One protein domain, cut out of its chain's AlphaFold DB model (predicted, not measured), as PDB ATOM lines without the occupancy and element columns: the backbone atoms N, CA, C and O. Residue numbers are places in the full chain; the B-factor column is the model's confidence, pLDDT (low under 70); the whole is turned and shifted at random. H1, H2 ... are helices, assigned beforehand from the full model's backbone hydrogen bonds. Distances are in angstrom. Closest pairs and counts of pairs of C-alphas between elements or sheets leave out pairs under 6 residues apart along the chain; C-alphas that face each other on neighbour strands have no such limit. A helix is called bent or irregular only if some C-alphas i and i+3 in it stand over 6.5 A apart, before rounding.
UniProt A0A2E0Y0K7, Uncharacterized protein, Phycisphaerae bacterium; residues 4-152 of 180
ATOM      1  N   GLY A   4      -9.316 112.472  38.682       87.81
ATOM      2  CA  GLY A   4     -10.652 111.973  39.017       87.81
ATOM      3  C   GLY A   4     -11.245 111.015  37.977       87.81
ATOM      4  O   GLY A   4     -11.929 110.069  38.356       87.81
ATOM      5  N   ILE A   5     -10.957 111.203  36.682       89.50
ATOM      6  CA  ILE A   5     -11.416 110.281  35.625       89.50
ATOM      7  C   ILE A   5     -10.701 108.937  35.753       89.50
ATOM      8  O   ILE A   5     -11.346 107.897  35.658       89.50
ATOM      9  N   LEU A   6      -9.387 108.957  36.007       91.81
ATOM     10  CA  LEU A   6      -8.597 107.739  36.205       91.81
ATOM     11  C   LEU A   6      -9.096 106.941  37.412       91.81
ATOM     12  O   LEU A   6      -9.304 105.737  37.298       91.81
ATOM     13  N   LEU A   7      -9.365 107.618  38.535       92.00
ATOM     14  CA  LEU A   7      -9.922 106.966  39.720       92.00
ATOM     15  C   LEU A   7     -11.286 106.331  39.418       92.00
ATOM     16  O   LEU A   7     -11.484 105.151  39.689       92.00
ATOM     17  N   ARG A   8     -12.208 107.077  38.801       92.94
ATOM     18  CA  ARG A   8     -13.537 106.562  38.436       92.94
ATOM     19  C   ARG A   8     -13.444 105.358  37.495       92.94
ATOM     20  O   ARG A   8     -14.063 104.331  37.757       92.94
ATOM     21  N   ALA A   9     -12.617 105.439  36.456       94.00
ATOM     22  CA  ALA A   9     -12.381 104.318  35.549       94.00
ATOM     23  C   ALA A   9     -11.822 103.090  36.290       94.00
ATOM     24  O   ALA A   9     -12.300 101.981  36.071       94.00
ATOM     25  N   SER A  10     -10.869 103.287  37.208       94.38
ATOM     26  CA  SER A  10     -10.307 102.190  38.005       94.38
ATOM     27  C   SER A  10     -11.346 101.530  38.918       94.38
ATOM     28  O   SER A  10     -11.409 100.306  38.967       94.38
ATOM     29  N   VAL A  11     -12.217 102.315  39.564       94.12
ATOM     30  CA  VAL A  11     -13.320 101.792  40.387       94.12
ATOM     31  C   VAL A  11     -14.275 100.960  39.532       94.12
ATOM     32  O   VAL A  11     -14.602  99.843  39.915       94.12
ATOM     33  N   LEU A  12     -14.677 101.454  38.355       95.44
ATOM     34  CA  LEU A  12     -15.538 100.687  37.446       95.44
ATOM     35  C   LEU A  12     -14.901  99.367  37.030       95.44
ATOM     36  O   LEU A  12     -15.561  98.338  37.110       95.44
ATOM     37  N   LEU A  13     -13.632  99.388  36.620       95.94
ATOM     38  CA  LEU A  13     -12.921  98.176  36.221       95.94
ATOM     39  C   LEU A  13     -12.879  97.161  37.360       95.94
ATOM     40  O   LEU A  13     -13.258  96.015  37.156       95.94
ATOM     41  N   VAL A  14     -12.497  97.588  38.564       96.19
ATOM     42  CA  VAL A  14     -12.421  96.701  39.733       96.19
ATOM     43  C   VAL A  14     -13.789  96.102  40.064       96.19
ATOM     44  O   VAL A  14     -13.884  94.897  40.279       96.19
ATOM     45  N   VAL A  15     -14.851  96.909  40.075       96.06
ATOM     46  CA  VAL A  15     -16.195  96.437  40.438       96.06
ATOM     47  C   VAL A  15     -16.785  95.523  39.351       96.06
ATOM     48  O   VAL A  15     -17.394  94.506  39.677       96.06
ATOM     49  N   ILE A  16     -16.558  95.823  38.066       97.06
ATOM     50  CA  ILE A  16     -16.971  94.957  36.947       97.06
ATOM     51  C   ILE A  16     -16.211  93.628  36.989       97.06
ATOM     52  O   ILE A  16     -16.829  92.572  36.883       97.06
ATOM     53  N   SER A  17     -14.886  93.666  37.159       96.31
ATOM     54  CA  SER A  17     -14.061  92.459  37.255       96.31
ATOM     55  C   SER A  17     -14.463  91.600  38.448       96.31
ATOM     56  O   SER A  17     -14.565  90.387  38.305       96.31
ATOM     57  N   TRP A  18     -14.748  92.217  39.596       96.31
ATOM     58  CA  TRP A  18     -15.260  91.513  40.767       96.31
ATOM     59  C   TRP A  18     -16.594  90.824  40.469       96.31
ATOM     60  O   TRP A  18     -16.711  89.617  40.643       96.31
ATOM     61  N   SER A  19     -17.567  91.556  39.914       96.38
ATOM     62  CA  SER A  19     -18.863  90.977  39.545       96.38
ATOM     63  C   SER A  19     -18.743  89.842  38.527       96.38
ATOM     64  O   SER A  19     -19.510  88.883  38.598       96.38
ATOM     65  N   PHE A  20     -17.826  89.953  37.566       95.81
ATOM     66  CA  PHE A  20     -17.549  88.893  36.601       95.81
ATOM     67  C   PHE A  20     -17.018  87.635  37.300       95.81
ATOM     68  O   PHE A  20     -17.494  86.534  37.030       95.81
ATOM     69  N   LEU A  21     -16.059  87.794  38.216       94.44
ATOM     70  CA  LEU A  21     -15.491  86.681  38.976       94.44
ATOM     71  C   LEU A  21     -16.534  86.025  39.883       94.44
ATOM     72  O   LEU A  21     -16.637  84.802  39.872       94.44
ATOM     73  N   ASP A  22     -17.344  86.815  40.590       93.88
ATOM     74  CA  ASP A  22     -18.451  86.315  41.413       93.88
ATOM     75  C   ASP A  22     -19.456  85.524  40.576       93.88
ATOM     76  O   ASP A  22     -19.900  84.445  40.979       93.88
ATOM     77  N   TYR A  23     -19.794  86.036  39.387       93.38
ATOM     78  CA  TYR A  23     -20.674  85.336  38.460       93.38
ATOM     79  C   TYR A  23     -20.089  83.992  38.055       93.38
ATOM     80  O   TYR A  23     -20.754  82.971  38.217       93.38
ATOM     81  N   CYS A  24     -18.844  83.970  37.586       89.56
ATOM     82  CA  CYS A  24     -18.163  82.739  37.201       89.56
ATOM     83  C   CYS A  24     -18.063  81.750  38.374       89.56
ATOM     84  O   CYS A  24     -18.336  80.563  38.197       89.56
ATOM     85  N   PHE A  25     -17.751  82.235  39.577       90.12
ATOM     86  CA  PHE A  25     -17.654  81.427  40.790       90.12
ATOM     87  C   PHE A  25     -18.996  80.782  41.160       90.12
ATOM     88  O   PHE A  25     -19.085  79.559  41.303       90.12
ATOM     89  N   ILE A  26     -20.077  81.558  41.228       89.56
ATOM     90  CA  ILE A  26     -21.403  81.007  41.540       89.56
ATOM     91  C   ILE A  26     -21.863  80.078  40.418       89.56
ATOM     92  O   ILE A  26     -22.264  78.944  40.676       89.56
ATOM     93  N   ARG A  27     -21.755  80.520  39.163       84.12
ATOM     94  CA  ARG A  27     -22.155  79.743  37.985       84.12
ATOM     95  C   ARG A  27     -21.431  78.402  37.914       84.12
ATOM     96  O   ARG A  27     -22.046  77.416  37.505       84.12
ATOM     97  N   SER A  28     -20.167  78.362  38.332       80.69
ATOM     98  CA  SER A  28     -19.389  77.131  38.441       80.69
ATOM     99  C   SER A  28     -19.861  76.199  39.552       80.69
ATOM    100  O   SER A  28     -19.957  74.996  39.324       80.69
ATOM    101  N   SER A  29     -20.228  76.754  40.708       81.00
ATOM    102  CA  SER A  29     -20.681  75.995  41.879       81.00
ATOM    103  C   SER A  29     -21.998  75.257  41.629       81.00
ATOM    104  O   SER A  29     -22.241  74.211  42.219       81.00
ATOM    105  N   PHE A  30     -22.843  75.777  40.734       74.94
ATOM    106  CA  PHE A  30     -24.091  75.113  40.357       74.94
ATOM    107  C   PHE A  30     -23.893  73.900  39.437       74.94
ATOM    108  O   PHE A  30     -24.812  73.100  39.331       74.94
ATOM    109  N   GLY A  31     -22.752  73.746  38.753       63.00
ATOM    110  CA  GLY A  31     -22.435  72.550  37.951       63.00
ATOM    111  C   GLY A  31     -23.331  72.257  36.732       63.00
ATOM    112  O   GLY A  31     -22.992  71.390  35.937       63.00
ATOM    113  N   VAL A  32     -24.443  72.974  36.536       62.91
ATOM    114  CA  VAL A  32     -25.418  72.695  35.464       62.91
ATOM    115  C   VAL A  32     -24.953  73.262  34.118       62.91
ATOM    116  O   VAL A  32     -24.643  74.452  34.026       62.91
ATOM    117  N   VAL A  33     -24.955  72.449  33.060       61.84
ATOM    118  CA  VAL A  33     -24.823  72.897  31.660       61.84
ATOM    119  C   VAL A  33     -26.190  73.399  31.182       61.84
ATOM    120  O   VAL A  33     -27.184  72.701  31.356       61.84
ATOM    121  N   GLN A  34     -26.263  74.604  30.607       67.38
ATOM    122  CA  GLN A  34     -27.526  75.251  30.197       67.38
ATOM    123  C   GLN A  34     -28.577  75.388  31.327       67.38
ATOM    124  O   GLN A  34     -29.639  74.763  31.286       67.38
ATOM    125  N   PRO A  35     -28.337  76.248  32.332       72.31
ATOM    126  CA  PRO A  35     -29.264  76.465  33.434       72.31
ATOM    127  C   PRO A  35     -30.618  76.966  32.926       72.31
ATOM    128  O   PRO A  35     -30.699  77.843  32.062       72.31
ATOM    129  N   GLY A  36     -31.692  76.448  33.523       78.44
ATOM    130  CA  GLY A  36     -33.030  76.998  33.344       78.44
ATOM    131  C   GLY A  36     -33.144  78.428  33.892       78.44
ATOM    132  O   GLY A  36     -32.301  78.905  34.659       78.44
ATOM    133  N   ILE A  37     -34.239  79.107  33.543       81.25
ATOM    134  CA  ILE A  37     -34.496  80.506  33.936       81.25
ATOM    135  C   ILE A  37     -34.483  80.677  35.466       81.25
ATOM    136  O   ILE A  37     -33.934  81.653  35.973       81.25
ATOM    137  N   GLY A  38     -35.026  79.705  36.211       83.44
ATOM    138  CA  GLY A  38     -35.038  79.735  37.678       83.44
ATOM    139  C   GLY A  38     -33.633  79.723  38.287       83.44
ATOM    140  O   GLY A  38     -33.320  80.562  39.128       83.44
ATOM    141  N   SER A  39     -32.753  78.833  37.818       82.81
ATOM    142  CA  SER A  39     -31.353  78.787  38.263       82.81
ATOM    143  C   SER A  39     -30.581  80.052  37.894       82.81
ATOM    144  O   SER A  39     -29.820  80.549  38.718       82.81
ATOM    145  N   LEU A  40     -30.819  80.625  36.707       86.38
ATOM    146  CA  LEU A  40     -30.201  81.897  36.315       86.38
ATOM    147  C   LEU A  40     -30.595  83.032  37.263       86.38
ATOM    148  O   LEU A  40     -29.735  83.804  37.679       86.38
ATOM    149  N   PHE A  41     -31.869  83.109  37.654       89.50
ATOM    150  CA  PHE A  41     -32.324  84.110  38.616       89.50
ATOM    151  C   PHE A  41     -31.642  83.948  39.981       89.50
ATOM    152  O   PHE A  41     -31.178  84.932  40.556       89.50
ATOM    153  N   VAL A  42     -31.520  82.715  40.480       89.75
ATOM    154  CA  VAL A  42     -30.824  82.434  41.747       89.75
ATOM    155  C   VAL A  42     -29.344  82.822  41.663       89.75
ATOM    156  O   VAL A  42     -28.846  83.490  42.567       89.75
ATOM    157  N   ILE A  43     -28.657  82.488  40.566       90.12
ATOM    158  CA  ILE A  43     -27.259  82.883  40.328       90.12
ATOM    159  C   ILE A  43     -27.124  84.414  40.334       90.12
ATOM    160  O   ILE A  43     -26.251  84.965  41.005       90.12
ATOM    161  N   LEU A  44     -28.016  85.123  39.642       93.25
ATOM    162  CA  LEU A  44     -28.021  86.587  39.606       93.25
ATOM    163  C   LEU A  44     -28.261  87.205  40.993       93.25
ATOM    164  O   LEU A  44     -27.585  88.161  41.363       93.25
ATOM    165  N   MET A  45     -29.167  86.650  41.796       94.44
ATOM    166  CA  MET A  45     -29.401  87.145  43.159       94.44
ATOM    167  C   MET A  45     -28.208  86.883  44.086       94.44
ATOM    168  O   MET A  45     -27.824  87.762  44.854       94.44
ATOM    169  N   LEU A  46     -27.586  85.705  43.997       93.38
ATOM    170  CA  LEU A  46     -26.399  85.380  44.792       93.38
ATOM    171  C   LEU A  46     -25.204  86.262  44.417       93.38
ATOM    172  O   LEU A  46     -24.507  86.744  45.307       93.38
ATOM    173  N   THR A  47     -24.997  86.537  43.126       93.81
ATOM    174  CA  THR A  47     -23.929  87.454  42.687       93.81
ATOM    175  C   THR A  47     -24.180  88.866  43.190       93.81
ATOM    176  O   THR A  47     -23.255  89.516  43.659       93.81
ATOM    177  N   LEU A  48     -25.434  89.329  43.186       94.00
ATOM    178  CA  LEU A  48     -25.785  90.631  43.749       94.00
ATOM    179  C   LEU A  48     -25.490  90.707  45.258       94.00
ATOM    180  O   LEU A  48     -25.018  91.736  45.738       94.00
ATOM    181  N   LEU A  49     -25.720  89.625  46.009       94.44
ATOM    182  CA  LEU A  49     -25.373  89.557  47.434       94.44
ATOM    183  C   LEU A  49     -23.855  89.593  47.668       94.44
ATOM    184  O   LEU A  49     -23.402  90.248  48.608       94.44
ATOM    185  N   LEU A  50     -23.059  88.960  46.802       93.62
ATOM    186  CA  LEU A  50     -21.594  89.021  46.878       93.62
ATOM    187  C   LEU A  50     -21.019  90.408  46.546       93.62
ATOM    188  O   LEU A  50     -19.879  90.692  46.903       93.62
ATOM    189  N   MET A  51     -21.820  91.317  45.980       93.56
ATOM    190  CA  MET A  51     -21.423  92.709  45.735       93.56
ATOM    191  C   MET A  51     -21.505  93.605  46.982       93.56
ATOM    192  O   MET A  51     -21.044  94.746  46.936       93.56
ATOM    193  N   ILE A  52     -22.055  93.133  48.110       92.75
ATOM    194  CA  ILE A  52     -22.185  93.934  49.345       92.75
ATOM    195  C   ILE A  52     -20.835  94.515  49.824       92.75
ATOM    196  O   ILE A  52     -20.782  95.715  50.107       92.75
ATOM    197  N   PRO A  53     -19.718  93.760  49.875       91.38
ATOM    198  CA  PRO A  53     -18.412  94.313  50.241       91.38
ATOM    199  C   PRO A  53     -17.935  95.419  49.285       91.38
ATOM    200  O   PRO A  53     -17.243  96.351  49.703       91.38
ATOM    201  N   MET A  54     -18.359  95.374  48.017       92.25
ATOM    202  CA  MET A  54     -17.990  96.368  47.005       92.25
ATOM    203  C   MET A  54     -18.679  97.720  47.207       92.25
ATOM    204  O   MET A  54     -18.252  98.705  46.604       92.25
ATOM    205  N   ILE A  55     -19.663  97.828  48.108       89.69
ATOM    206  CA  ILE A  55     -20.251  99.118  48.512       89.69
ATOM    207  C   ILE A  55     -19.175 100.059  49.087       89.69
ATOM    208  O   ILE A  55     -19.187 101.262  48.827       89.69
ATOM    209  N   ALA A  56     -18.196  99.525  49.824       87.94
ATOM    210  CA  ALA A  56     -17.090 100.334  50.336       87.94
ATOM    211  C   ALA A  56     -16.190 100.860  49.203       87.94
ATOM    212  O   ALA A  56     -15.713 101.993  49.253       87.94
ATOM    213  N   VAL A  57     -15.993 100.061  48.151       89.44
ATOM    214  CA  VAL A  57     -15.199 100.441  46.974       89.44
ATOM    215  C   VAL A  57     -15.944 101.472  46.128       89.44
ATOM    216  O   VAL A  57     -15.333 102.434  45.661       89.44
ATOM    217  N   THR A  58     -17.265 101.348  45.975       87.62
ATOM    218  CA  THR A  58     -18.062 102.351  45.251       87.62
ATOM    219  C   THR A  58     -18.100 103.695  45.974       87.62
ATOM    220  O   THR A  58     -18.177 104.717  45.302       87.62
ATOM    221  N   ALA A  59     -17.907 103.752  47.297       84.56
ATOM    222  CA  ALA A  59     -17.727 105.025  48.003       84.56
ATOM    223  C   ALA A  59     -16.498 105.821  47.507       84.56
ATOM    224  O   ALA A  59     -16.514 107.055  47.512       84.56
ATOM    225  N   LEU A  60     -15.456 105.146  46.995       88.31
ATOM    226  CA  LEU A  60     -14.286 105.807  46.398       88.31
ATOM    227  C   LEU A  60     -14.626 106.559  45.103       88.31
ATOM    228  O   LEU A  60     -13.911 107.493  44.736       88.31
ATOM    229  N   TRP A  61     -15.740 106.225  44.444       88.19
ATOM    230  CA  TRP A  61     -16.242 106.944  43.269       88.19
ATOM    231  C   TRP A  61     -16.476 108.440  43.542       88.19
ATOM    232  O   TRP A  61     -16.267 109.278  42.659       88.19
ATOM    233  N   ALA A  62     -16.877 108.769  44.774       85.62
ATOM    234  CA  ALA A  62     -17.202 110.120  45.225       85.62
ATOM    235  C   ALA A  62     -15.991 110.922  45.736       85.62
ATOM    236  O   ALA A  62     -16.088 112.136  45.934       85.62
ATOM    237  N   MET A  63     -14.840 110.275  45.946       86.19
ATOM    238  CA  MET A  63     -13.641 110.922  46.496       86.19
ATOM    239  C   MET A  63     -13.173 112.162  45.721       86.19
ATOM    240  O   MET A  63     -12.797 113.137  46.377       86.19
ATOM    241  N   PRO A  64     -13.215 112.209  44.372       86.19
ATOM    242  CA  PRO A  64     -12.836 113.411  43.630       86.19
ATOM    243  C   PRO A  64     -13.709 114.620  43.979       86.19
ATOM    244  O   PRO A  64     -13.197 115.732  44.108       86.19
ATOM    245  N   ASP A  65     -15.009 114.398  44.184       84.06
ATOM    246  CA  ASP A  65     -15.970 115.458  44.491       84.06
ATOM    247  C   ASP A  65     -15.807 115.932  45.943       84.06
ATOM    248  O   ASP A  65     -15.791 117.138  46.208       84.06
ATOM    249  N   ILE A  66     -15.579 115.000  46.878       84.75
ATOM    250  CA  ILE A  66     -15.251 115.307  48.283       84.75
ATOM    251  C   ILE A  66     -13.977 116.152  48.358       84.75
ATOM    252  O   ILE A  66     -13.930 117.172  49.052       84.75
ATOM    253  N   TRP A  67     -12.939 115.744  47.627       85.94
ATOM    254  CA  TRP A  67     -11.658 116.443  47.599       85.94
ATOM    255  C   TRP A  67     -11.792 117.847  47.005       85.94
ATOM    256  O   TRP A  67     -11.244 118.805  47.556       85.94
ATOM    257  N   ALA A  68     -12.567 117.997  45.929       83.44
ATOM    258  CA  ALA A  68     -12.860 119.295  45.329       83.44
ATOM    259  C   ALA A  68     -13.608 120.224  46.302       83.44
ATOM    260  O   ALA A  68     -13.221 121.385  46.455       83.44
ATOM    261  N   CYS A  69     -14.615 119.710  47.018       84.38
ATOM    262  CA  CYS A  69     -15.339 120.475  48.038       84.38
ATOM    263  C   CYS A  69     -14.413 120.910  49.183       84.38
ATOM    264  O   CYS A  69     -14.462 122.062  49.619       84.38
ATOM    265  N   ARG A  70     -13.525 120.018  49.640       86.19
ATOM    266  CA  ARG A  70     -12.549 120.320  50.696       86.19
ATOM    267  C   ARG A  70     -11.545 121.390  50.265       86.19
ATOM    268  O   ARG A  70     -11.324 122.343  51.007       86.19
ATOM    269  N   LEU A  71     -10.989 121.275  49.057       86.31
ATOM    270  CA  LEU A  71     -10.105 122.292  48.476       86.31
ATOM    271  C   LEU A  71     -10.800 123.655  48.375       86.31
ATOM    272  O   LEU A  71     -10.201 124.673  48.719       86.31
ATOM    273  N   ALA A  72     -12.056 123.677  47.926       83.31
ATOM    274  CA  ALA A  72     -12.843 124.903  47.843       83.31
ATOM    275  C   ALA A  72     -13.071 125.526  49.231       83.31
ATOM    276  O   ALA A  72     -12.879 126.730  49.397       83.31
ATOM    277  N   ALA A  73     -13.406 124.715  50.239       84.31
ATOM    278  CA  ALA A  73     -13.587 125.175  51.614       84.31
ATOM    279  C   ALA A  73     -12.288 125.743  52.215       84.31
ATOM    280  O   ALA A  73     -12.311 126.793  52.859       84.31
ATOM    281  N   ASP A  74     -11.144 125.097  51.979       87.00
ATOM    282  CA  ASP A  74      -9.855 125.570  52.491       87.00
ATOM    283  C   ASP A  74      -9.387 126.863  51.802       87.00
ATOM    284  O   ASP A  74      -8.835 127.741  52.468       87.00
ATOM    285  N   ARG A  75      -9.674 127.042  50.504       85.62
ATOM    286  CA  ARG A  75      -9.479 128.329  49.804       85.62
ATOM    287  C   ARG A  75     -10.335 129.434  50.424       85.62
ATOM    288  O   ARG A  75      -9.822 130.503  50.751       85.62
ATOM    289  N   MET A  76     -11.614 129.161  50.689       82.25
ATOM    290  CA  MET A  76     -12.507 130.146  51.315       82.25
ATOM    291  C   MET A  76     -12.021 130.582  52.703       82.25
ATOM    292  O   MET A  76     -12.077 131.775  53.010       82.25
ATOM    293  N   LYS A  77     -11.470 129.665  53.515       83.94
ATOM    294  CA  LYS A  77     -10.856 130.002  54.817       83.94
ATOM    295  C   LYS A  77      -9.669 130.960  54.690       83.94
ATOM    296  O   LYS A  77      -9.446 131.765  55.589       83.94
ATOM    297  N   ARG A  78      -8.921 130.905  53.582       85.56
ATOM    298  CA  ARG A  78      -7.811 131.832  53.285       85.56
ATOM    299  C   ARG A  78      -8.267 133.166  52.683       85.56
ATOM    300  O   ARG A  78      -7.437 134.028  52.403       85.56
ATOM    301  N   GLY A  79      -9.576 133.366  52.507       82.50
ATOM    302  CA  GLY A  79     -10.119 134.534  51.818       82.50
ATOM    303  C   GLY A  79      -9.918 134.477  50.303       82.50
ATOM    304  O   GLY A  79      -9.881 135.523  49.658       82.50
ATOM    305  N   GLU A  80      -9.770 133.279  49.739       86.50
ATOM    306  CA  GLU A  80      -9.676 133.017  48.301       86.50
ATOM    307  C   GLU A  80     -11.023 132.506  47.764       86.50
ATOM    308  O   GLU A  80     -11.836 131.932  48.495       86.50
ATOM    309  N   CYS A  81     -11.274 132.684  46.471       84.88
ATOM    310  CA  CYS A  81     -12.421 132.082  45.803       84.88
ATOM    311  C   CYS A  81     -12.307 130.546  45.830       84.88
ATOM    312  O   CYS A  81     -11.287 129.984  45.429       84.88
ATOM    313  N   GLY A  82     -13.372 129.846  46.234       78.19
ATOM    314  CA  GLY A  82     -13.396 128.377  46.245       78.19
ATOM    315  C   GLY A  82     -13.229 127.748  44.856       78.19
ATOM    316  O   GLY A  82     -12.632 126.678  44.736       78.19
ATOM    317  N   HIS A  83     -13.689 128.438  43.807       80.62
ATOM    318  CA  HIS A  83     -13.686 127.942  42.432       80.62
ATOM    319  C   HIS A  83     -12.337 128.170  41.728       80.62
ATOM    320  O   HIS A  83     -11.657 127.204  41.385       80.62
ATOM    321  N   CYS A  84     -11.910 129.430  41.577       84.31
ATOM    322  CA  CYS A  84     -10.687 129.788  40.844       84.31
ATOM    323  C   CYS A  84      -9.446 130.015  41.728       84.31
ATOM    324  O   CYS A  84      -8.342 130.091  41.203       84.31
ATOM    325  N   GLY A  85      -9.593 130.119  43.056       83.69
ATOM    326  CA  GLY A  85      -8.476 130.374  43.977       83.69
ATOM    327  C   GLY A  85      -8.010 131.832  44.055       83.69
ATOM    328  O   GLY A  85      -7.065 132.119  44.781       83.69
ATOM    329  N   HIS A  86      -8.660 132.764  43.349       85.06
ATOM    330  CA  HIS A  86      -8.256 134.170  43.359       85.06
ATOM    331  C   HIS A  86      -8.533 134.840  44.711       85.06
ATOM    332  O   HIS A  86      -9.545 134.555  45.356       85.06
ATOM    333  N   THR A  87      -7.660 135.749  45.150       84.31
ATOM    334  CA  THR A  87      -7.824 136.422  46.447       84.31
ATOM    335  C   THR A  87      -9.044 137.343  46.420       84.31
ATOM    336  O   THR A  87      -9.200 138.121  45.481       84.31
ATOM    337  N   MET A  88      -9.879 137.279  47.457       76.31
ATOM    338  CA  MET A  88     -11.112 138.070  47.609       76.31
ATOM    339  C   MET A  88     -10.984 139.097  48.751       76.31
ATOM    340  O   MET A  88     -11.975 139.520  49.351       76.31
ATOM    341  N   LYS A  89      -9.751 139.482  49.114       69.81
ATOM    342  CA  LYS A  89      -9.498 140.481  50.162       69.81
ATOM    343  C   LYS A  89      -9.958 141.860  49.668       69.81
ATOM    344  O   LYS A  89      -9.395 142.391  48.723       69.81
ATOM    345  N   GLY A  90     -10.973 142.433  50.319       63.53
ATOM    346  CA  GLY A  90     -11.490 143.780  50.026       63.53
ATOM    347  C   GLY A  90     -12.746 143.827  49.147       63.53
ATOM    348  O   GLY A  90     -13.427 144.850  49.121       63.53
ATOM    349  N   THR A  91     -13.125 142.726  48.495       62.12
ATOM    350  CA  THR A  91     -14.389 142.626  47.749       62.12
ATOM    351  C   THR A  91     -15.555 142.328  48.696       62.12
ATOM    352  O   THR A  91     -15.605 141.271  49.320       62.12
ATOM    353  N   ARG A  92     -16.510 143.264  48.800       58.94
ATOM    354  CA  ARG A  92     -17.753 143.143  49.598       58.94
ATOM    355  C   ARG A  92     -18.852 142.287  48.939       58.94
ATOM    356  O   ARG A  92     -19.959 142.240  49.458       58.94
ATOM    357  N   GLY A  93     -18.572 141.639  47.808       64.44
ATOM    358  CA  GLY A  93     -19.553 140.860  47.049       64.44
ATOM    359  C   GLY A  93     -19.503 139.357  47.334       64.44
ATOM    360  O   GLY A  93     -18.436 138.796  47.588       64.44
ATOM    361  N   ASP A  94     -20.656 138.702  47.211       71.88
ATOM    362  CA  ASP A  94     -20.792 137.239  47.239       71.88
ATOM    363  C   ASP A  94     -20.380 136.572  45.918       71.88
ATOM    364  O   ASP A  94     -20.463 135.357  45.792       71.88
ATOM    365  N   ILE A  95     -19.919 137.336  44.927       81.12
ATOM    366  CA  ILE A  95     -19.558 136.843  43.596       81.12
ATOM    367  C   ILE A  95     -18.095 137.187  43.320       81.12
ATOM    368  O   ILE A  95     -17.663 138.326  43.499       81.12
ATOM    369  N   CYS A  96     -17.323 136.195  42.881       82.06
ATOM    370  CA  CYS A  96     -15.953 136.385  42.430       82.06
ATOM    371  C   CYS A  96     -15.940 137.113  41.083       82.06
ATOM    372  O   CYS A  96     -16.534 136.634  40.122       82.06
ATOM    373  N   LEU A  97     -15.235 138.242  41.003       81.88
ATOM    374  CA  LEU A  97     -15.167 139.071  39.794       81.88
ATOM    375  C   LEU A  97     -14.385 138.412  38.644       81.88
ATOM    376  O   LEU A  97     -14.619 138.745  37.491       81.88
ATOM    377  N   GLU A  98     -13.509 137.452  38.951       84.88
ATOM    378  CA  GLU A  98     -12.676 136.767  37.952       84.88
ATOM    379  C   GLU A  98     -13.405 135.606  37.271       84.88
ATOM    380  O   GLU A  98     -13.291 135.400  36.068       84.88
ATOM    381  N   CYS A  99     -14.152 134.813  38.045       83.69
ATOM    382  CA  CYS A  99     -14.782 133.591  37.540       83.69
ATOM    383  C   CYS A  99     -16.312 133.598  37.620       83.69
ATOM    384  O   CYS A  99     -16.935 132.582  37.324       83.69
ATOM    385  N   GLY A 100     -16.926 134.681  38.112       80.50
ATOM    386  CA  GLY A 100     -18.370 134.764  38.373       80.50
ATOM    387  C   GLY A 100     -18.877 133.797  39.454       80.50
ATOM    388  O   GLY A 100     -20.081 133.655  39.664       80.50
ATOM    389  N   GLY A 101     -17.970 133.095  40.140       76.12
ATOM    390  CA  GLY A 101     -18.305 132.041  41.095       76.12
ATOM    391  C   GLY A 101     -18.849 132.618  42.397       76.12
ATOM    392  O   GLY A 101     -18.281 133.567  42.935       76.12
ATOM    393  N   HIS A 102     -19.928 132.039  42.919       72.12
ATOM    394  CA  HIS A 102     -20.519 132.486  44.179       72.12
ATOM    395  C   HIS A 102     -19.695 132.028  45.392       72.12
ATOM    396  O   HIS A 102     -19.081 130.961  45.396       72.12
ATOM    397  N   ARG A 103     -19.722 132.838  46.450       66.62
ATOM    398  CA  ARG A 103     -19.073 132.626  47.749       66.62
ATOM    399  C   ARG A 103     -19.910 131.727  48.666       66.62
ATOM    400  O   ARG A 103     -19.817 131.818  49.886       66.62
ATOM    401  N   THR A 104     -20.760 130.881  48.097       62.28
ATOM    402  CA  THR A 104     -21.572 129.958  48.881       62.28
ATOM    403  C   THR A 104     -20.714 128.776  49.324       62.28
ATOM    404  O   THR A 104     -19.954 128.229  48.520       62.28
ATOM    405  N   PRO A 105     -20.790 128.366  50.602       61.06
ATOM    406  CA  PRO A 105     -20.095 127.177  51.060       61.06
ATOM    407  C   PRO A 105     -20.607 125.978  50.262       61.06
ATOM    408  O   PRO A 105     -21.810 125.727  50.202       61.06
ATOM    409  N   VAL A 106     -19.689 125.241  49.635       63.50
ATOM    410  CA  VAL A 106     -20.030 124.004  48.931       63.50
ATOM    411  C   VAL A 106     -20.365 122.962  49.997       63.50
ATOM    412  O   VAL A 106     -19.483 122.297  50.538       63.50
ATOM    413  N   ALA A 107     -21.639 122.888  50.378       64.31
ATOM    414  CA  ALA A 107     -22.119 121.898  51.326       64.31
ATOM    415  C   ALA A 107     -22.194 120.544  50.618       64.31
ATOM    416  O   ALA A 107     -23.016 120.324  49.729       64.31
ATOM    417  N   PHE A 108     -21.304 119.637  51.004       69.88
ATOM    418  CA  PHE A 108     -21.311 118.274  50.503       69.88
ATOM    419  C   PHE A 108     -22.474 117.494  51.133       69.88
ATOM    420  O   PHE A 108     -22.549 117.371  52.355       69.88
ATOM    421  N   SER A 109     -23.381 116.964  50.309       77.06
ATOM    422  CA  SER A 109     -24.526 116.171  50.768       77.06
ATOM    423  C   SER A 109     -24.301 114.690  50.484       77.06
ATOM    424  O   SER A 109     -24.229 114.287  49.323       77.06
ATOM    425  N   ILE A 110     -24.261 113.861  51.532       74.62
ATOM    426  CA  ILE A 110     -24.114 112.397  51.414       74.62
ATOM    427  C   ILE A 110     -25.257 111.796  50.581       74.62
ATOM    428  O   ILE A 110     -25.029 110.897  49.775       74.62
ATOM    429  N   ASN A 111     -26.469 112.348  50.686       79.44
ATOM    430  CA  ASN A 111     -27.634 111.870  49.938       79.44
ATOM    431  C   ASN A 111     -27.449 111.992  48.418       79.44
ATOM    432  O   ASN A 111     -27.977 111.175  47.669       79.44
ATOM    433  N   SER A 112     -26.653 112.966  47.959       78.81
ATOM    434  CA  SER A 112     -26.345 113.126  46.531       78.81
ATOM    435  C   SER A 112     -25.406 112.045  45.978       78.81
ATOM    436  O   SER A 112     -25.325 111.879  44.764       78.81
ATOM    437  N   LEU A 113     -24.744 111.270  46.846       79.31
ATOM    438  CA  LEU A 113     -23.839 110.182  46.455       79.31
ATOM    439  C   LEU A 113     -24.524 108.827  46.339       79.31
ATOM    440  O   LEU A 113     -24.028 107.964  45.614       79.31
ATOM    441  N   ILE A 114     -25.634 108.633  47.054       85.31
ATOM    442  CA  ILE A 114     -26.310 107.335  47.139       85.31
ATOM    443  C   ILE A 114     -26.717 106.879  45.740       85.31
ATOM    444  O   ILE A 114     -26.373 105.777  45.326       85.31
ATOM    445  N   LEU A 115     -27.385 107.753  44.983       88.31
ATOM    446  CA  LEU A 115     -27.873 107.422  43.649       88.31
ATOM    447  C   LEU A 115     -26.728 107.074  42.669       88.31
ATOM    448  O   LEU A 115     -26.792 105.998  42.077       88.31
ATOM    449  N   PRO A 116     -25.654 107.880  42.525       87.44
ATOM    450  CA  PRO A 116     -24.487 107.494  41.732       87.44
ATOM    451  C   PRO A 116     -23.855 106.165  42.157       87.44
ATOM    452  O   PRO A 116     -23.532 105.356  41.293       87.44
ATOM    453  N   CYS A 117     -23.699 105.913  43.461       88.75
ATOM    454  CA  CYS A 117     -23.106 104.664  43.947       88.75
ATOM    455  C   CYS A 117     -23.981 103.456  43.598       88.75
ATOM    456  O   CYS A 117     -23.459 102.444  43.134       88.75
ATOM    457  N   VAL A 118     -25.304 103.576  43.755       91.38
ATOM    458  CA  VAL A 118     -26.266 102.537  43.362       91.38
ATOM    459  C   VAL A 118     -26.213 102.294  41.856       91.38
ATOM    460  O   VAL A 118     -26.148 101.144  41.436       91.38
ATOM    461  N   ILE A 119     -26.177 103.346  41.034       92.88
ATOM    462  CA  ILE A 119     -26.080 103.213  39.573       92.88
ATOM    463  C   ILE A 119     -24.781 102.505  39.177       92.88
ATOM    464  O   ILE A 119     -24.812 101.588  38.359       92.88
ATOM    465  N   VAL A 120     -23.649 102.902  39.764       93.38
ATOM    466  CA  VAL A 120     -22.347 102.278  39.493       93.38
ATOM    467  C   VAL A 120     -22.368 100.809  39.901       93.38
ATOM    468  O   VAL A 120     -21.953  99.967  39.109       93.38
ATOM    469  N   LEU A 121     -22.886 100.485  41.086       94.00
ATOM    470  CA  LEU A 121     -22.952  99.113  41.590       94.00
ATOM    471  C   LEU A 121     -23.870  98.233  40.729       94.00
ATOM    472  O   LEU A 121     -23.451  97.174  40.276       94.00
ATOM    473  N   MET A 122     -25.091  98.688  40.446       95.69
ATOM    474  CA  MET A 122     -26.058  97.931  39.643       95.69
ATOM    475  C   MET A 122     -25.604  97.785  38.189       95.69
ATOM    476  O   MET A 122     -25.749  96.717  37.599       95.69
ATOM    477  N   GLY A 123     -25.035  98.844  37.609       95.75
ATOM    478  CA  GLY A 123     -24.523  98.820  36.241       95.75
ATOM    479  C   GLY A 123     -23.325  97.885  36.091       95.75
ATOM    480  O   GLY A 123     -23.289  97.076  35.170       95.75
ATOM    481  N   SER A 124     -22.367  97.953  37.016       95.88
ATOM    482  CA  SER A 124     -21.198  97.064  37.009       95.88
ATOM    483  C   SER A 124     -21.561  95.608  37.289       95.88
ATOM    484  O   SER A 124     -21.023  94.733  36.615       95.88
ATOM    485  N   TRP A 125     -22.508  95.358  38.201       96.75
ATOM    486  CA  TRP A 125     -23.065  94.027  38.443       96.75
ATOM    487  C   TRP A 125     -23.670  93.427  37.171       96.75
ATOM    488  O   TRP A 125     -23.336  92.312  36.775       96.75
ATOM    489  N   LEU A 126     -24.520  94.190  36.479       97.00
ATOM    490  CA  LEU A 126     -25.158  93.719  35.254       97.00
ATOM    491  C   LEU A 126     -24.126  93.437  34.152       97.00
ATOM    492  O   LEU A 126     -24.187  92.392  33.509       97.00
ATOM    493  N   ILE A 127     -23.167  94.345  33.949       97.50
ATOM    494  CA  ILE A 127     -22.109  94.179  32.941       97.50
ATOM    495  C   ILE A 127     -21.240  92.956  33.261       97.50
ATOM    496  O   ILE A 127     -20.959  92.160  32.365       97.50
ATOM    497  N   GLY A 128     -20.837  92.788  34.524       95.94
ATOM    498  CA  GLY A 128     -20.042  91.646  34.970       95.94
ATOM    499  C   GLY A 128     -20.779  90.321  34.786       95.94
ATOM    500  O   GLY A 128     -20.216  89.386  34.222       95.94
ATOM    501  N   ALA A 129     -22.057  90.263  35.172       95.00
ATOM    502  CA  ALA A 129     -22.895  89.077  35.007       95.00
ATOM    503  C   ALA A 129     -23.120  88.707  33.532       95.00
ATOM    504  O   ALA A 129     -22.994  87.540  33.163       95.00
ATOM    505  N   VAL A 130     -23.400  89.693  32.672       95.62
ATOM    506  CA  VAL A 130     -23.539  89.470  31.222       95.62
ATOM    507  C   VAL A 130     -22.225  88.968  30.625       95.62
ATOM    508  O   VAL A 130     -22.235  88.007  29.859       95.62
ATOM    509  N   GLY A 131     -21.091  89.569  30.995       94.19
ATOM    510  CA  GLY A 131     -19.774  89.107  30.554       94.19
ATOM    511  C   GLY A 131     -19.477  87.672  30.998       94.19
ATOM    512  O   GLY A 131     -18.981  86.874  30.201       94.19
ATOM    513  N   GLY A 132     -19.825  87.331  32.241       92.12
ATOM    514  CA  GLY A 132     -19.672  85.986  32.792       92.12
ATOM    515  C   GLY A 132     -20.520  84.953  32.052       92.12
ATOM    516  O   GLY A 132     -20.007  83.910  31.654       92.12
ATOM    517  N   GLU A 133     -21.792  85.260  31.789       91.31
ATOM    518  CA  GLU A 133     -22.681  84.364  31.042       91.31
ATOM    519  C   GLU A 133     -22.204  84.172  29.599       91.31
ATOM    520  O   GLU A 133     -22.166  83.042  29.120       91.31
ATOM    521  N   ILE A 134     -21.776  85.237  28.910       91.62
ATOM    522  CA  ILE A 134     -21.220  85.124  27.550       91.62
ATOM    523  C   ILE A 134     -20.012  84.182  27.545       91.62
ATOM    524  O   ILE A 134     -19.943  83.284  26.707       91.62
ATOM    525  N   MET A 135     -19.087  84.355  28.493       90.88
ATOM    526  CA  MET A 135     -17.901  83.504  28.604       90.88
ATOM    527  C   MET A 135     -18.280  82.034  28.825       90.88
ATOM    528  O   MET A 135     -17.760  81.150  28.146       90.88
ATOM    529  N   VAL A 136     -19.223  81.773  29.731       85.94
ATOM    530  CA  VAL A 136     -19.686  80.411  30.034       85.94
ATOM    531  C   VAL A 136     -20.402  79.783  28.840       85.94
ATOM    532  O   VAL A 136     -20.181  78.613  28.551       85.94
ATOM    533  N   ARG A 137     -21.210  80.545  28.098       85.00
ATOM    534  CA  ARG A 137     -21.882  80.051  26.885       85.00
ATOM    535  C   ARG A 137     -20.893  79.691  25.782       85.00
ATOM    536  O   ARG A 137     -21.099  78.693  25.094       85.00
ATOM    537  N   ILE A 138     -19.833  80.481  25.616       84.69
ATOM    538  CA  ILE A 138     -18.755  80.172  24.671       84.69
ATOM    539  C   ILE A 138     -18.075  78.856  25.075       84.69
ATOM    540  O   ILE A 138     -17.941  77.971  24.230       84.69
ATOM    541  N   ASP A 139     -17.732  78.691  26.355       83.12
ATOM    542  CA  ASP A 139     -17.136  77.458  26.890       83.12
ATOM    543  C   ASP A 139     -18.044  76.230  26.677       83.12
ATOM    544  O   ASP A 139     -17.620  75.229  26.097       83.12
ATOM    545  N   GLU A 140     -19.331  76.337  27.030       79.94
ATOM    546  CA  GLU A 140     -20.329  75.283  26.797       79.94
ATOM    547  C   GLU A 140     -20.443  74.921  25.309       79.94
ATOM    548  O   GLU A 140     -20.468  73.743  24.950       79.94
ATOM    549  N   SER A 141     -20.499  75.922  24.425       79.00
ATOM    550  CA  SER A 141     -20.625  75.695  22.980       79.00
ATOM    551  C   SER A 141     -19.431  74.930  22.403       79.00
ATOM    552  O   SER A 141     -19.609  74.017  21.594       79.00
ATOM    553  N   HIS A 142     -18.222  75.253  22.867       77.31
ATOM    554  CA  HIS A 142     -16.997  74.577  22.463       77.31
ATOM    555  C   HIS A 142     -16.955  73.142  23.004       77.31
ATOM    556  O   HIS A 142     -16.637  72.207  22.268       77.31
ATOM    557  N   PHE A 143     -17.357  72.949  24.263       74.31
ATOM    558  CA  PHE A 143     -17.440  71.632  24.885       74.31
ATOM    559  C   PHE A 143     -18.388  70.690  24.123       74.31
ATOM    560  O   PHE A 143     -18.015  69.556  23.805       74.31
ATOM    561  N   MET A 144     -19.586  71.175  23.780       73.25
ATOM    562  CA  MET A 144     -20.601  70.408  23.045       73.25
ATOM    563  C   MET A 144     -20.146  70.060  21.621       73.25
ATOM    564  O   MET A 144     -20.421  68.959  21.144       73.25
ATOM    565  N   HIS A 145     -19.417  70.964  20.958       76.56
ATOM    566  CA  HIS A 145     -18.849  70.709  19.632       76.56
ATOM    567  C   HIS A 145     -17.808  69.576  19.654       76.56
ATOM    568  O   HIS A 145     -17.730  68.797  18.708       76.56
ATOM    569  N   ILE A 146     -17.014  69.465  20.725       72.44
ATOM    570  CA  ILE A 146     -15.985  68.421  20.863       72.44
ATOM    571  C   ILE A 146     -16.600  67.058  21.205       72.44
ATOM    572  O   ILE A 146     -16.166  66.043  20.665       72.44
ATOM    573  N   HIS A 147     -17.603  67.021  22.088       66.50
ATOM    574  CA  HIS A 147     -18.111  65.765  22.658       66.50
ATOM    575  C   HIS A 147     -19.358  65.202  21.955       66.50
ATOM    576  O   HIS A 147     -19.827  64.129  22.326       66.50
ATOM    577  N   GLY A 148     -19.896  65.883  20.935       59.28
ATOM    578  CA  GLY A 148     -20.880  65.319  20.000       59.28
ATOM    579  C   GLY A 148     -22.205  64.821  20.603       59.28
ATOM    580  O   GLY A 148     -22.878  64.011  19.968       59.28
ATOM    581  N   GLY A 149     -22.591  65.260  21.809       54.94
ATOM    582  CA  GLY A 149     -23.695  64.668  22.579       54.94
ATOM    583  C   GLY A 149     -24.831  65.633  22.921       54.94
ATOM    584  O   GLY A 149     -24.604  66.809  23.179       54.94
ATOM    585  N   SER A 150     -26.067  65.120  22.945       53.84
ATOM    586  CA  SER A 150     -27.270  65.832  23.395       53.84
ATOM    587  C   SER A 150     -27.181  66.236  24.878       53.84
ATOM    588  O   SER A 150     -26.655  65.455  25.673       53.84
ATOM    589  N   PRO A 151     -27.773  67.378  25.289       51.78
ATOM    590  CA  PRO A 151     -27.627  67.978  26.628       51.78
ATOM    591  C   PRO A 151     -28.062  67.087  27.807       51.78
ATOM    592  O   PRO A 151     -27.766  67.401  28.952       51.78
ATOM    593  N   THR A 152     -28.746  65.972  27.549       47.06
ATOM    594  CA  THR A 152     -29.271  65.039  28.555       47.06
ATOM    595  C   THR A 152     -28.268  64.001  29.068       47.06
ATOM    596  O   THR A 152     -28.567  63.344  30.058       47.06
TER     597      THR A 152
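AT A GLANCE: This is residues 4 to 152 of the 180 residues of an uncharacterized protein of Phycisphaerae bacterium (UniProt A0A2E0Y0K7). This is a long, thin rod of helices: H1 and H4 cross as an X near the middle of each, and H2 and the bent helix H3 follow one another along the same rod, packing on that crossing with H2 and H3a. Beyond H1 and H3a, the arm H3b runs on toward one end of the rod, where residues 78 to 110, a long link with no named element, make a head of loops and fold back toward H4; at the opposite end residues 145 to 150, of which 145 to 147 belong to H4, stick out freely. The printed part has 149 residues, with four named helices in the order H1, H2, H3, H4 and no named strand, and its class is all helix. It is extended, with a radius of gyration of the C-alphas of 24.2 A, and the C-alphas span 84 by 25 by 18 A.

IN THESE COORDINATES: H1 covers residues 4 to 29 and is 37.5 A long from first to last C-alpha; it begins at C-alpha 4, (-10.652, 111.973, 39.017). H2 covers residues 37 to 50 and is 20.2 A long, with C-alpha 37 at (-34.496, 80.506, 33.936). H3 covers residues 54 to 77 and by its hydrogen bonds was assigned as one helix, but it is bent: C-alphas 61 and 64 are 7.3 A apart. Its arms are H3a, residues 54 to 61 and 11.4 A long, and H3b, residues 64 to 77 and 20.1 A long; residues 62 and 63 belong to neither. The longest helix is H4, residues 111 to 147, 54.4 A from first to last C-alpha and ending at C-alpha 147, (-18.111, 65.765, 22.658). H4 is irregular, but only just: C-alphas 112 and 115 are 6.6 A apart.

HOW THE PARTS SIT: H1 and H4 are the hub, touching three other helices each. H1 touches H4 with residues 12 to 24 alone, meeting residues 120 to 136 of H4; the closest C-alphas are those of Phe 20 and Gly 128, 4.1 A apart. The two run the same way at a steep tilt of 45 degrees. H1 touches H2 with residues 19 to 27 alone, closest at the C-alphas of Asp 22 and Thr 47, 5.7 A apart, at a steep tilt of 48 degrees, opposite ways. With residues 7 to 15 alone H1 touches H3a, at a shallow tilt of 16 degrees, opposite ways; the C-alphas of Arg 8 and Trp 61 come closest, at 5.6 A. H2 touches H4 with residues 44 to 48 alone, closest at the C-alphas of Leu 48 and Trp 125, 6.9 A apart. H3a touches H4 at a steep tilt of 58 degrees, opposite ways, with the closest C-alphas those of Thr 58 and Cys 117, 5.7 A apart. The helix packing is mostly crossed: of five touching pairs, one is at a shallow tilt. H3a and H3b stand at a steep tilt of 46 degrees. H3b touches no helix; it is close to but not clearly touching H1, at the C-alphas of Gly 4 and Pro 64, 5.3 A apart. H2 and H3b are apart. Every O i to N i+4 pair is within hydrogen-bond range in H1, H2 and H3b, against 2 of 4 in H3a and 31 of 33 in H4.

THE WHOLE: The C-alphas farthest apart, those of Gly 90 and Gly 149, are 84.6 A apart. The printed part has no cut. The link from H3 to H4 is long, with 33 residues; H1 to H2 is short and H2 to H3 tight. The mean pLDDT of the printed part is 83.6, and it is under 70 at residues 31 to 34, 89 to 93, 103 to 108 and 147 to 152.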